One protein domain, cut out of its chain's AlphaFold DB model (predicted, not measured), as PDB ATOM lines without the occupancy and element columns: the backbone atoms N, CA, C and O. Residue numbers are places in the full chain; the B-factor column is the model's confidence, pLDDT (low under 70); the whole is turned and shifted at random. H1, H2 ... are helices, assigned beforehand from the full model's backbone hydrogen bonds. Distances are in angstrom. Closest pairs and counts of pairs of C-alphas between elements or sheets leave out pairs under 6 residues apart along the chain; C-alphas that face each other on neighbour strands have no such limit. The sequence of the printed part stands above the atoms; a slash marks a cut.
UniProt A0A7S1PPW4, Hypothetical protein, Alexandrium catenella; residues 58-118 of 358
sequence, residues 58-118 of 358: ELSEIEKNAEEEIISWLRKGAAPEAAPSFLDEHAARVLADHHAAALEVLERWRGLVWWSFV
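AT A GLANCE: This is residues 58 to 118 of the 358 residues of the protein "Hypothetical protein" of Alexandrium catenella (UniProt A0A7S1PPW4). One long helix, H1, runs along the length of a small domain, and two shorter helices, H2 and H3, form an L whose corner sits by the last turns of H1. The printed part has 61 residues with three named helices, in the order H1, H2, H3, and no named strand; its class is all helix. It is compact, with a radius of gyration of the C-alphas of 10.6 A and spans of 30 by 22 by 16 A.

HOW THE PARTS SIT: Start at H1, residues 61 to 75. With residues 71 to 75 alone it touches H3, residues 99 to 108; the closest C-alphas, of Leu 74 and His 99, are 5.5 A apart. The two run opposite ways at a steep tilt of 41 degrees. H2, residues 89 to 97, is close to H1 but not clearly touching; the closest C-alphas, of Leu 74 and Ala 96, are 6.9 A apart. H2 and H3 stand about perpendicular, at 83 degrees. Every O i to N i+4 pair is within hydrogen-bond range in H1 and H2, and 5 of 6 in H3.

IN THESE COORDINATES: Find C-alpha 61 at (53.832, 66.130, -3.843); from there H1 runs 21.0 A. H2 measures 12.5 A, and H3 runs 14.4 A to C-alpha 108 at (53.715, 82.153, -13.959).

THE WHOLE: The printed part has no cut. The link from H1 to H2, residues 76 to 88, is long. Residue 58 alone has pLDDT under 70.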
ATOM      1  N   GLU A  58      55.311  64.084 -13.986       65.56
ATOM      2  CA  GLU A  58      54.642  64.844 -12.932       65.56
ATOM      3  C   GLU A  58      55.558  64.961 -11.710       65.56
ATOM      4  O   GLU A  58      56.111  63.963 -11.235       65.56
ATOM      5  N   LEU A  59      55.684  66.179 -11.178       70.06
ATOM      6  CA  LEU A  59      56.327  66.392  -9.887       70.06
ATOM      7  C   LEU A  59      55.578  65.640  -8.783       70.06
ATOM      8  O   LEU A  59      54.343  65.658  -8.706       70.06
ATOM      9  N   SER A  60      56.347  65.028  -7.891       75.88
ATOM     10  CA  SER A  60      55.861  64.480  -6.632       75.88
ATOM     11  C   SER A  60      55.280  65.580  -5.741       75.88
ATOM     12  O   SER A  60      55.613  66.759  -5.853       75.88
ATOM     13  N   GLU A  61      54.428  65.188  -4.795       78.62
ATOM     14  CA  GLU A  61      53.832  66.130  -3.843       78.62
ATOM     15  C   GLU A  61      54.890  66.857  -2.994       78.62
ATOM     16  O   GLU A  61      54.713  68.011  -2.622       78.62
ATOM     17  N   ILE A  62      56.023  66.201  -2.722       77.38
ATOM     18  CA  ILE A  62      57.154  66.795  -2.000       77.38
ATOM     19  C   ILE A  62      57.760  67.946  -2.810       77.38
ATOM     20  O   ILE A  62      57.994  69.019  -2.262       77.38
ATOM     21  N   GLU A  63      57.975  67.743  -4.110       78.50
ATOM     22  CA  GLU A  63      58.545  68.758  -5.003       78.50
ATOM     23  C   GLU A  63      57.589  69.946  -5.184       78.50
ATOM     24  O   GLU A  63      58.021  71.096  -5.145       78.50
ATOM     25  N   LYS A  64      56.278  69.689  -5.282       79.88
ATOM     26  CA  LYS A  64      55.257  70.752  -5.317       79.88
ATOM     27  C   LYS A  64      55.228  71.564  -4.019       79.88
ATOM     28  O   LYS A  64      55.177  72.789  -4.059       79.88
ATOM     29  N   ASN A  65      55.304  70.893  -2.869       84.88
ATOM     30  CA  ASN A  65      55.347  71.563  -1.569       84.88
ATOM     31  C   ASN A  65      56.616  72.410  -1.391       84.88
ATOM     32  O   ASN A  65      56.539  73.480  -0.793       84.88
ATOM     33  N   ALA A  66      57.755  71.965  -1.933       88.00
ATOM     34  CA  ALA A  66      59.002  72.727  -1.906       88.00
ATOM     35  C   ALA A  66      58.869  74.067  -2.652       88.00
ATOM     36  O   ALA A  66      59.249  75.110  -2.124       88.00
ATOM     37  N   GLU A  67      58.274  74.068  -3.849       90.25
ATOM     38  CA  GLU A  67      58.025  75.302  -4.607       90.25
ATOM     39  C   GLU A  67      57.088  76.267  -3.857       90.25
ATOM     40  O   GLU A  67      57.368  77.464  -3.767       90.25
ATOM     41  N   GLU A  68      56.013  75.761  -3.243       92.00
ATOM     42  CA  GLU A  68      55.107  76.589  -2.432       92.00
ATOM     43  C   GLU A  68      55.787  77.174  -1.185       92.00
ATOM     44  O   GLU A  68      55.488  78.305  -0.787       92.00
ATOM     45  N   GLU A  69      56.724  76.444  -0.574       94.75
ATOM     46  CA  GLU A  69      57.526  76.952   0.543       94.75
ATOM     47  C   GLU A  69      58.379  78.152   0.109       94.75
ATOM     48  O   GLU A  69      58.380  79.182   0.790       94.75
ATOM     49  N   ILE A  70      59.014  78.069  -1.066       95.12
ATOM     50  CA  ILE A  70      59.789  79.171  -1.656       95.12
ATOM     51  C   ILE A  70      58.887  80.365  -1.950       95.12
ATOM     52  O   ILE A  70      59.177  81.471  -1.502       95.12
ATOM     53  N   ILE A  71      57.765  80.162  -2.647       94.75
ATOM     54  CA  ILE A  71      56.819  81.240  -2.980       94.75
ATOM     55  C   ILE A  71      56.316  81.934  -1.704       94.75
ATOM     56  O   ILE A  71      56.243  83.164  -1.640       94.75
ATOM     57  N   SER A  72      55.989  81.163  -0.664       95.94
ATOM     58  CA  SER A  72      55.567  81.682   0.644       95.94
ATOM     59  C   SER A  72      56.662  82.507   1.320       95.94
ATOM     60  O   SER A  72      56.374  83.565   1.887       95.94
ATOM     61  N   TRP A  73      57.913  82.050   1.251       97.38
ATOM     62  CA  TRP A  73      59.074  82.761   1.776       97.38
ATOM     63  C   TRP A  73      59.348  84.069   1.012       97.38
ATOM     64  O   TRP A  73      59.459  85.123   1.644       97.38
ATOM     65  N   LEU A  74      59.328  84.048  -0.326       96.44
ATOM     66  CA  LEU A  74      59.496  85.241  -1.167       96.44
ATOM     67  C   LEU A  74      58.403  86.288  -0.905       96.44
ATOM     68  O   LEU A  74      58.708  87.464  -0.704       96.44
ATOM     69  N   ARG A  75      57.134  85.869  -0.794       95.88
ATOM     70  CA  ARG A  75      56.000  86.759  -0.455       95.88
ATOM     71  C   ARG A  75      56.144  87.445   0.904       95.88
ATOM     72  O   ARG A  75      55.566  88.508   1.114       95.88
ATOM     73  N   LYS A  76      56.892  86.845   1.832       95.75
ATOM     74  CA  LYS A  76      57.168  87.399   3.168       95.75
ATOM     75  C   LYS A  76      58.419  88.284   3.203       95.75
ATOM     76  O   LYS A  76      58.846  88.666   4.288       95.75
ATOM     77  N   GLY A  77      58.989  88.619   2.043       93.25
ATOM     78  CA  GLY A  77      60.171  89.474   1.926       93.25
ATOM     79  C   GLY A  77      61.499  88.724   1.997       93.25
ATOM     80  O   GLY A  77      62.525  89.363   2.192       93.25
ATOM     81  N   ALA A  78      61.478  87.392   1.857       96.50
ATOM     82  CA  ALA A  78      62.662  86.555   1.676       96.50
ATOM     83  C   ALA A  78      63.770  86.726   2.740       96.50
ATOM     84  O   ALA A  78      64.956  86.736   2.424       96.50
ATOM     85  N   ALA A  79      63.393  86.853   4.018       95.19
ATOM     86  CA  ALA A  79      64.361  86.974   5.110       95.19
ATOM     87  C   ALA A  79      65.352  85.783   5.107       95.19
ATOM     88  O   ALA A  79      64.880  84.637   5.110       95.19
ATOM     89  N   PRO A  80      66.684  86.007   5.111       91.69
ATOM     90  CA  PRO A  80      67.680  84.937   4.976       91.69
ATOM     91  C   PRO A  80      67.545  83.811   6.011       91.69
ATOM     92  O   PRO A  80      67.700  82.640   5.684       91.69
ATOM     93  N   GLU A  81      67.191  84.142   7.253       92.25
ATOM     94  CA  GLU A  81      66.994  83.184   8.348       92.25
ATOM     95  C   GLU A  81      65.770  82.270   8.178       92.25
ATOM     96  O   GLU A  81      65.650  81.261   8.874       92.25
ATOM     97  N   ALA A  82      64.856  82.630   7.277       95.50
ATOM     98  CA  ALA A  82      63.648  81.877   6.962       95.50
ATOM     99  C   ALA A  82      63.738  81.167   5.601       95.50
ATOM    100  O   ALA A  82      62.722  80.653   5.129       95.50
ATOM    101  N   ALA A  83      64.916  81.165   4.965       95.94
ATOM    102  CA  ALA A  83      65.127  80.490   3.693       95.94
ATOM    103  C   ALA A  83      64.851  78.976   3.821       95.94
ATOM    104  O   ALA A  83      65.303  78.353   4.789       95.94
ATOM    105  N   PRO A  84      64.129  78.370   2.858       95.56
ATOM    106  CA  PRO A  84      63.898  76.931   2.831       95.56
ATOM    107  C   PRO A  84      65.208  76.143   2.901       95.56
ATOM    108  O   PRO A  84      66.123  76.359   2.110       95.56
ATOM    109  N   SER A  85      65.299  75.199   3.838       93.31
ATOM    110  CA  SER A  85      66.565  74.531   4.192       93.31
ATOM    111  C   SER A  85      67.135  73.611   3.109       93.31
ATOM    112  O   SER A  85      68.294  73.210   3.190       93.31
ATOM    113  N   PHE A  86      66.321  73.250   2.116       91.00
ATOM    114  CA  PHE A  86      66.730  72.435   0.973       91.00
ATOM    115  C   PHE A  86      67.308  73.262  -0.182       91.00
ATOM    116  O   PHE A  86      67.839  72.670  -1.123       91.00
ATOM    117  N   LEU A  87      67.171  74.593  -0.156       92.38
ATOM    118  CA  LEU A  87      67.774  75.455  -1.164       92.38
ATOM    119  C   LEU A  87      69.278  75.557  -0.942       92.38
ATOM    120  O   LEU A  87      69.763  75.632   0.187       92.38
ATOM    121  N   ASP A  88      70.008  75.616  -2.050       92.12
ATOM    122  CA  ASP A  88      71.396  76.045  -2.027       92.12
ATOM    123  C   ASP A  88      71.513  77.456  -1.422       92.12
ATOM    124  O   ASP A  88      70.704  78.341  -1.710       92.12
ATOM    125  N   GLU A  89      72.526  77.670  -0.581       92.56
ATOM    126  CA  GLU A  89      72.692  78.915   0.176       92.56
ATOM    127  C   GLU A  89      72.889  80.125  -0.750       92.56
ATOM    128  O   GLU A  89      72.397  81.220  -0.473       92.56
ATOM    129  N   HIS A  90      73.589  79.933  -1.871       92.44
ATOM    130  CA  HIS A  90      73.811  80.991  -2.845       92.44
ATOM    131  C   HIS A  90      72.542  81.258  -3.657       92.44
ATOM    132  O   HIS A  90      72.127  82.411  -3.769       92.44
ATOM    133  N   ALA A  91      71.867  80.211  -4.137       93.69
ATOM    134  CA  ALA A  91      70.577  80.363  -4.805       93.69
ATOM    135  C   ALA A  91      69.550  81.088  -3.916       93.69
ATOM    136  O   ALA A  91      68.854  81.986  -4.390       93.69
ATOM    137  N   ALA A  92      69.501  80.769  -2.619       95.94
ATOM    138  CA  ALA A  92      68.647  81.461  -1.660       95.94
ATOM    139  C   ALA A  92      68.995  82.956  -1.556       95.94
ATOM    140  O   ALA A  92      68.099  83.791  -1.645       95.94
ATOM    141  N   ARG A  93      70.279  83.323  -1.434       95.69
ATOM    142  CA  ARG A  93      70.684  84.743  -1.415       95.69
ATOM    143  C   ARG A  93      70.226  85.495  -2.664       95.69
ATOM    144  O   ARG A  93      69.584  86.531  -2.539       95.69
ATOM    145  N   VAL A  94      70.473  84.933  -3.846       95.38
ATOM    146  CA  VAL A  94      70.087  85.544  -5.131       95.38
ATOM    147  C   VAL A  94      68.573  85.733  -5.216       95.38
ATOM    148  O   VAL A  94      68.090  86.809  -5.561       95.38
ATOM    149  N   LEU A  95      67.797  84.710  -4.853       96.56
ATOM    150  CA  LEU A  95      66.338  84.814  -4.825       96.56
ATOM    151  C   LEU A  95      65.851  85.857  -3.812       96.56
ATOM    152  O   LEU A  95      64.871  86.541  -4.087       96.56
ATOM    153  N   ALA A  96      66.518  86.002  -2.665       96.44
ATOM    154  CA  ALA A  96      66.153  86.988  -1.654       96.44
ATOM    155  C   ALA A  96      66.424  88.430  -2.109       96.44
ATOM    156  O   ALA A  96      65.547  89.294  -1.978       96.44
ATOM    157  N   ASP A  97      67.592  88.672  -2.705       95.62
ATOM    158  CA  ASP A  97      68.000  89.983  -3.221       95.62
ATOM    159  C   ASP A  97      67.076  90.465  -4.353       95.62
ATOM    160  O   ASP A  97      66.808  91.662  -4.482       95.62
ATOM    161  N   HIS A  98      66.505  89.526  -5.115       95.44
ATOM    162  CA  HIS A  98      65.617  89.788  -6.251       95.44
ATOM    163  C   HIS A  98      64.174  89.287  -6.037       95.44
ATOM    164  O   HIS A  98      63.460  89.008  -7.004       95.44
ATOM    165  N   HIS A  99      63.710  89.188  -4.785       95.19
ATOM    166  CA  HIS A  99      62.494  88.436  -4.428       95.19
ATOM    167  C   HIS A  99      61.226  88.837  -5.185       95.19
ATOM    168  O   HIS A  99      60.437  87.965  -5.538       95.19
ATOM    169  N   ALA A 100      61.007  90.128  -5.452       94.12
ATOM    170  CA  ALA A 100      59.809  90.584  -6.156       94.12
ATOM    171  C   ALA A 100      59.806  90.125  -7.623       94.12
ATOM    172  O   ALA A 100      58.793  89.629  -8.113       94.12
ATOM    173  N   ALA A 101      60.953  90.246  -8.296       93.88
ATOM    174  CA  ALA A 101      61.126  89.833  -9.684       93.88
ATOM    175  C   ALA A 101      61.094  88.301  -9.815       93.88
ATOM    176  O   ALA A 101      60.422  87.769 -10.697       93.88
ATOM    177  N   ALA A 102      61.748  87.587  -8.892       94.75
ATOM    178  CA  ALA A 102      61.707  86.130  -8.834       94.75
ATOM    179  C   ALA A 102      60.277  85.613  -8.602       94.75
ATOM    180  O   ALA A 102      59.818  84.727  -9.320       94.75
ATOM    181  N   LEU A 103      59.542  86.199  -7.650       94.31
ATOM    182  CA  LEU A 103      58.162  85.812  -7.352       94.31
ATOM    183  C   LEU A 103      57.250  85.936  -8.581       94.31
ATOM    184  O   LEU A 103      56.448  85.039  -8.824       94.31
ATOM    185  N   GLU A 104      57.395  87.002  -9.373       92.06
ATOM    186  CA  GLU A 104      56.607  87.191 -10.598       92.06
ATOM    187  C   GLU A 104      56.813  86.043 -11.601       92.06
ATOM    188  O   GLU A 104      55.855  85.574 -12.220       92.06
ATOM    189  N   VAL A 105      58.049  85.553 -11.734       93.62
ATOM    190  CA  VAL A 105      58.378  84.415 -12.605       93.62
ATOM    191  C   VAL A 105      57.807  83.115 -12.036       93.62
ATOM    192  O   VAL A 105      57.116  82.393 -12.755       93.62
ATOM    193  N   LEU A 106      58.026  82.832 -10.747       91.69
ATOM    194  CA  LEU A 106      57.541  81.609 -10.086       91.69
ATOM    195  C   LEU A 106      56.006  81.512 -10.061       91.69
ATOM    196  O   LEU A 106      55.443  80.422 -10.049       91.69
ATOM    197  N   GLU A 107      55.291  82.637 -10.053       89.62
ATOM    198  CA  GLU A 107      53.828  82.614 -10.121       89.62
ATOM    199  C   GLU A 107      53.304  82.239 -11.512       89.62
ATOM    200  O   GLU A 107      52.249  81.602 -11.598       89.62
ATOM    201  N   ARG A 108      54.038  82.574 -12.583       89.31
ATOM    202  CA  ARG A 108      53.715  82.153 -13.959       89.31
ATOM    203  C   ARG A 108      54.105  80.705 -14.226       89.31
ATOM    204  O   ARG A 108      53.386  79.991 -14.922       89.31
ATOM    205  N   TRP A 109      55.236  80.289 -13.674       87.31
ATOM    206  CA  TRP A 109      55.844  78.993 -13.918       87.31
ATOM    207  C   TRP A 109      55.755  78.134 -12.663       87.31
ATOM    208  O   TRP A 109      56.578  78.251 -11.761       87.31
ATOM    209  N   ARG A 110      54.738  77.270 -12.612       82.38
ATOM    210  CA  ARG A 110      54.506  76.363 -11.482       82.38
ATOM    211  C   ARG A 110      54.739  74.912 -11.861       82.38
ATOM    212  O   ARG A 110      54.386  74.484 -12.962       82.38
ATOM    213  N   GLY A 111      55.250  74.139 -10.912       81.69
ATOM    214  CA  GLY A 111      55.320  72.687 -10.999       81.69
ATOM    215  C   GLY A 111      56.342  72.174 -12.014       81.69
ATOM    216  O   GLY A 111      56.096  71.161 -12.669       81.69
ATOM    217  N   LEU A 112      57.463  72.883 -12.167       78.19
ATOM    218  CA  LEU A 112      58.506  72.563 -13.151       78.19
ATOM    219  C   LEU A 112      59.858  72.181 -12.549       78.19
ATOM    220  O   LEU A 112      60.604  71.432 -13.172       78.19
ATOM    221  N   VAL A 113      60.196  72.712 -11.375       83.88
ATOM    222  CA  VAL A 113      61.593  72.819 -10.939       83.88
ATOM    223  C   VAL A 113      61.868  71.922  -9.741       83.88
ATOM    224  O   VAL A 113      61.143  71.943  -8.745       83.88
ATOM    225  N   TRP A 114      62.977  71.184  -9.787       84.81
ATOM    226  CA  TRP A 114      63.523  70.517  -8.606       84.81
ATOM    227  C   TRP A 114      64.468  71.448  -7.854       84.81
ATOM    228  O   TRP A 114      65.680  71.463  -8.063       84.81
ATOM    229  N   TRP A 115      63.895  72.228  -6.947       88.69
ATOM    230  CA  TRP A 115      64.592  73.301  -6.240       88.69
ATOM    231  C   TRP A 115      65.822  72.868  -5.429       88.69
ATOM    232  O   TRP A 115      66.758  73.648  -5.290       88.69
ATOM    233  N   SER A 116      65.885  71.617  -4.967       85.50
ATOM    234  CA  SER A 116      67.072  71.070  -4.289       85.50
ATOM    235  C   SER A 116      68.306  70.947  -5.197       85.50
ATOM    236  O   SER A 116      69.439  70.870  -4.709       85.50
ATOM    237  N   PHE A 117      68.113  70.938  -6.518       84.06
ATOM    238  CA  PHE A 117      69.186  70.863  -7.512       84.06
ATOM    239  C   PHE A 117      69.541  72.220  -8.126       84.06
ATOM    240  O   PHE A 117      70.542  72.318  -8.826       84.06
ATOM    241  N   VAL A 118      68.788  73.279  -7.820       89.25
ATOM    242  CA  VAL A 118      69.095  74.619  -8.330       89.25
ATOM    243  C   VAL A 118      70.380  75.142  -7.690       89.25
ATOM    244  O   VAL A 118      70.576  75.030  -6.475       89.25
TER     245      VAL A 118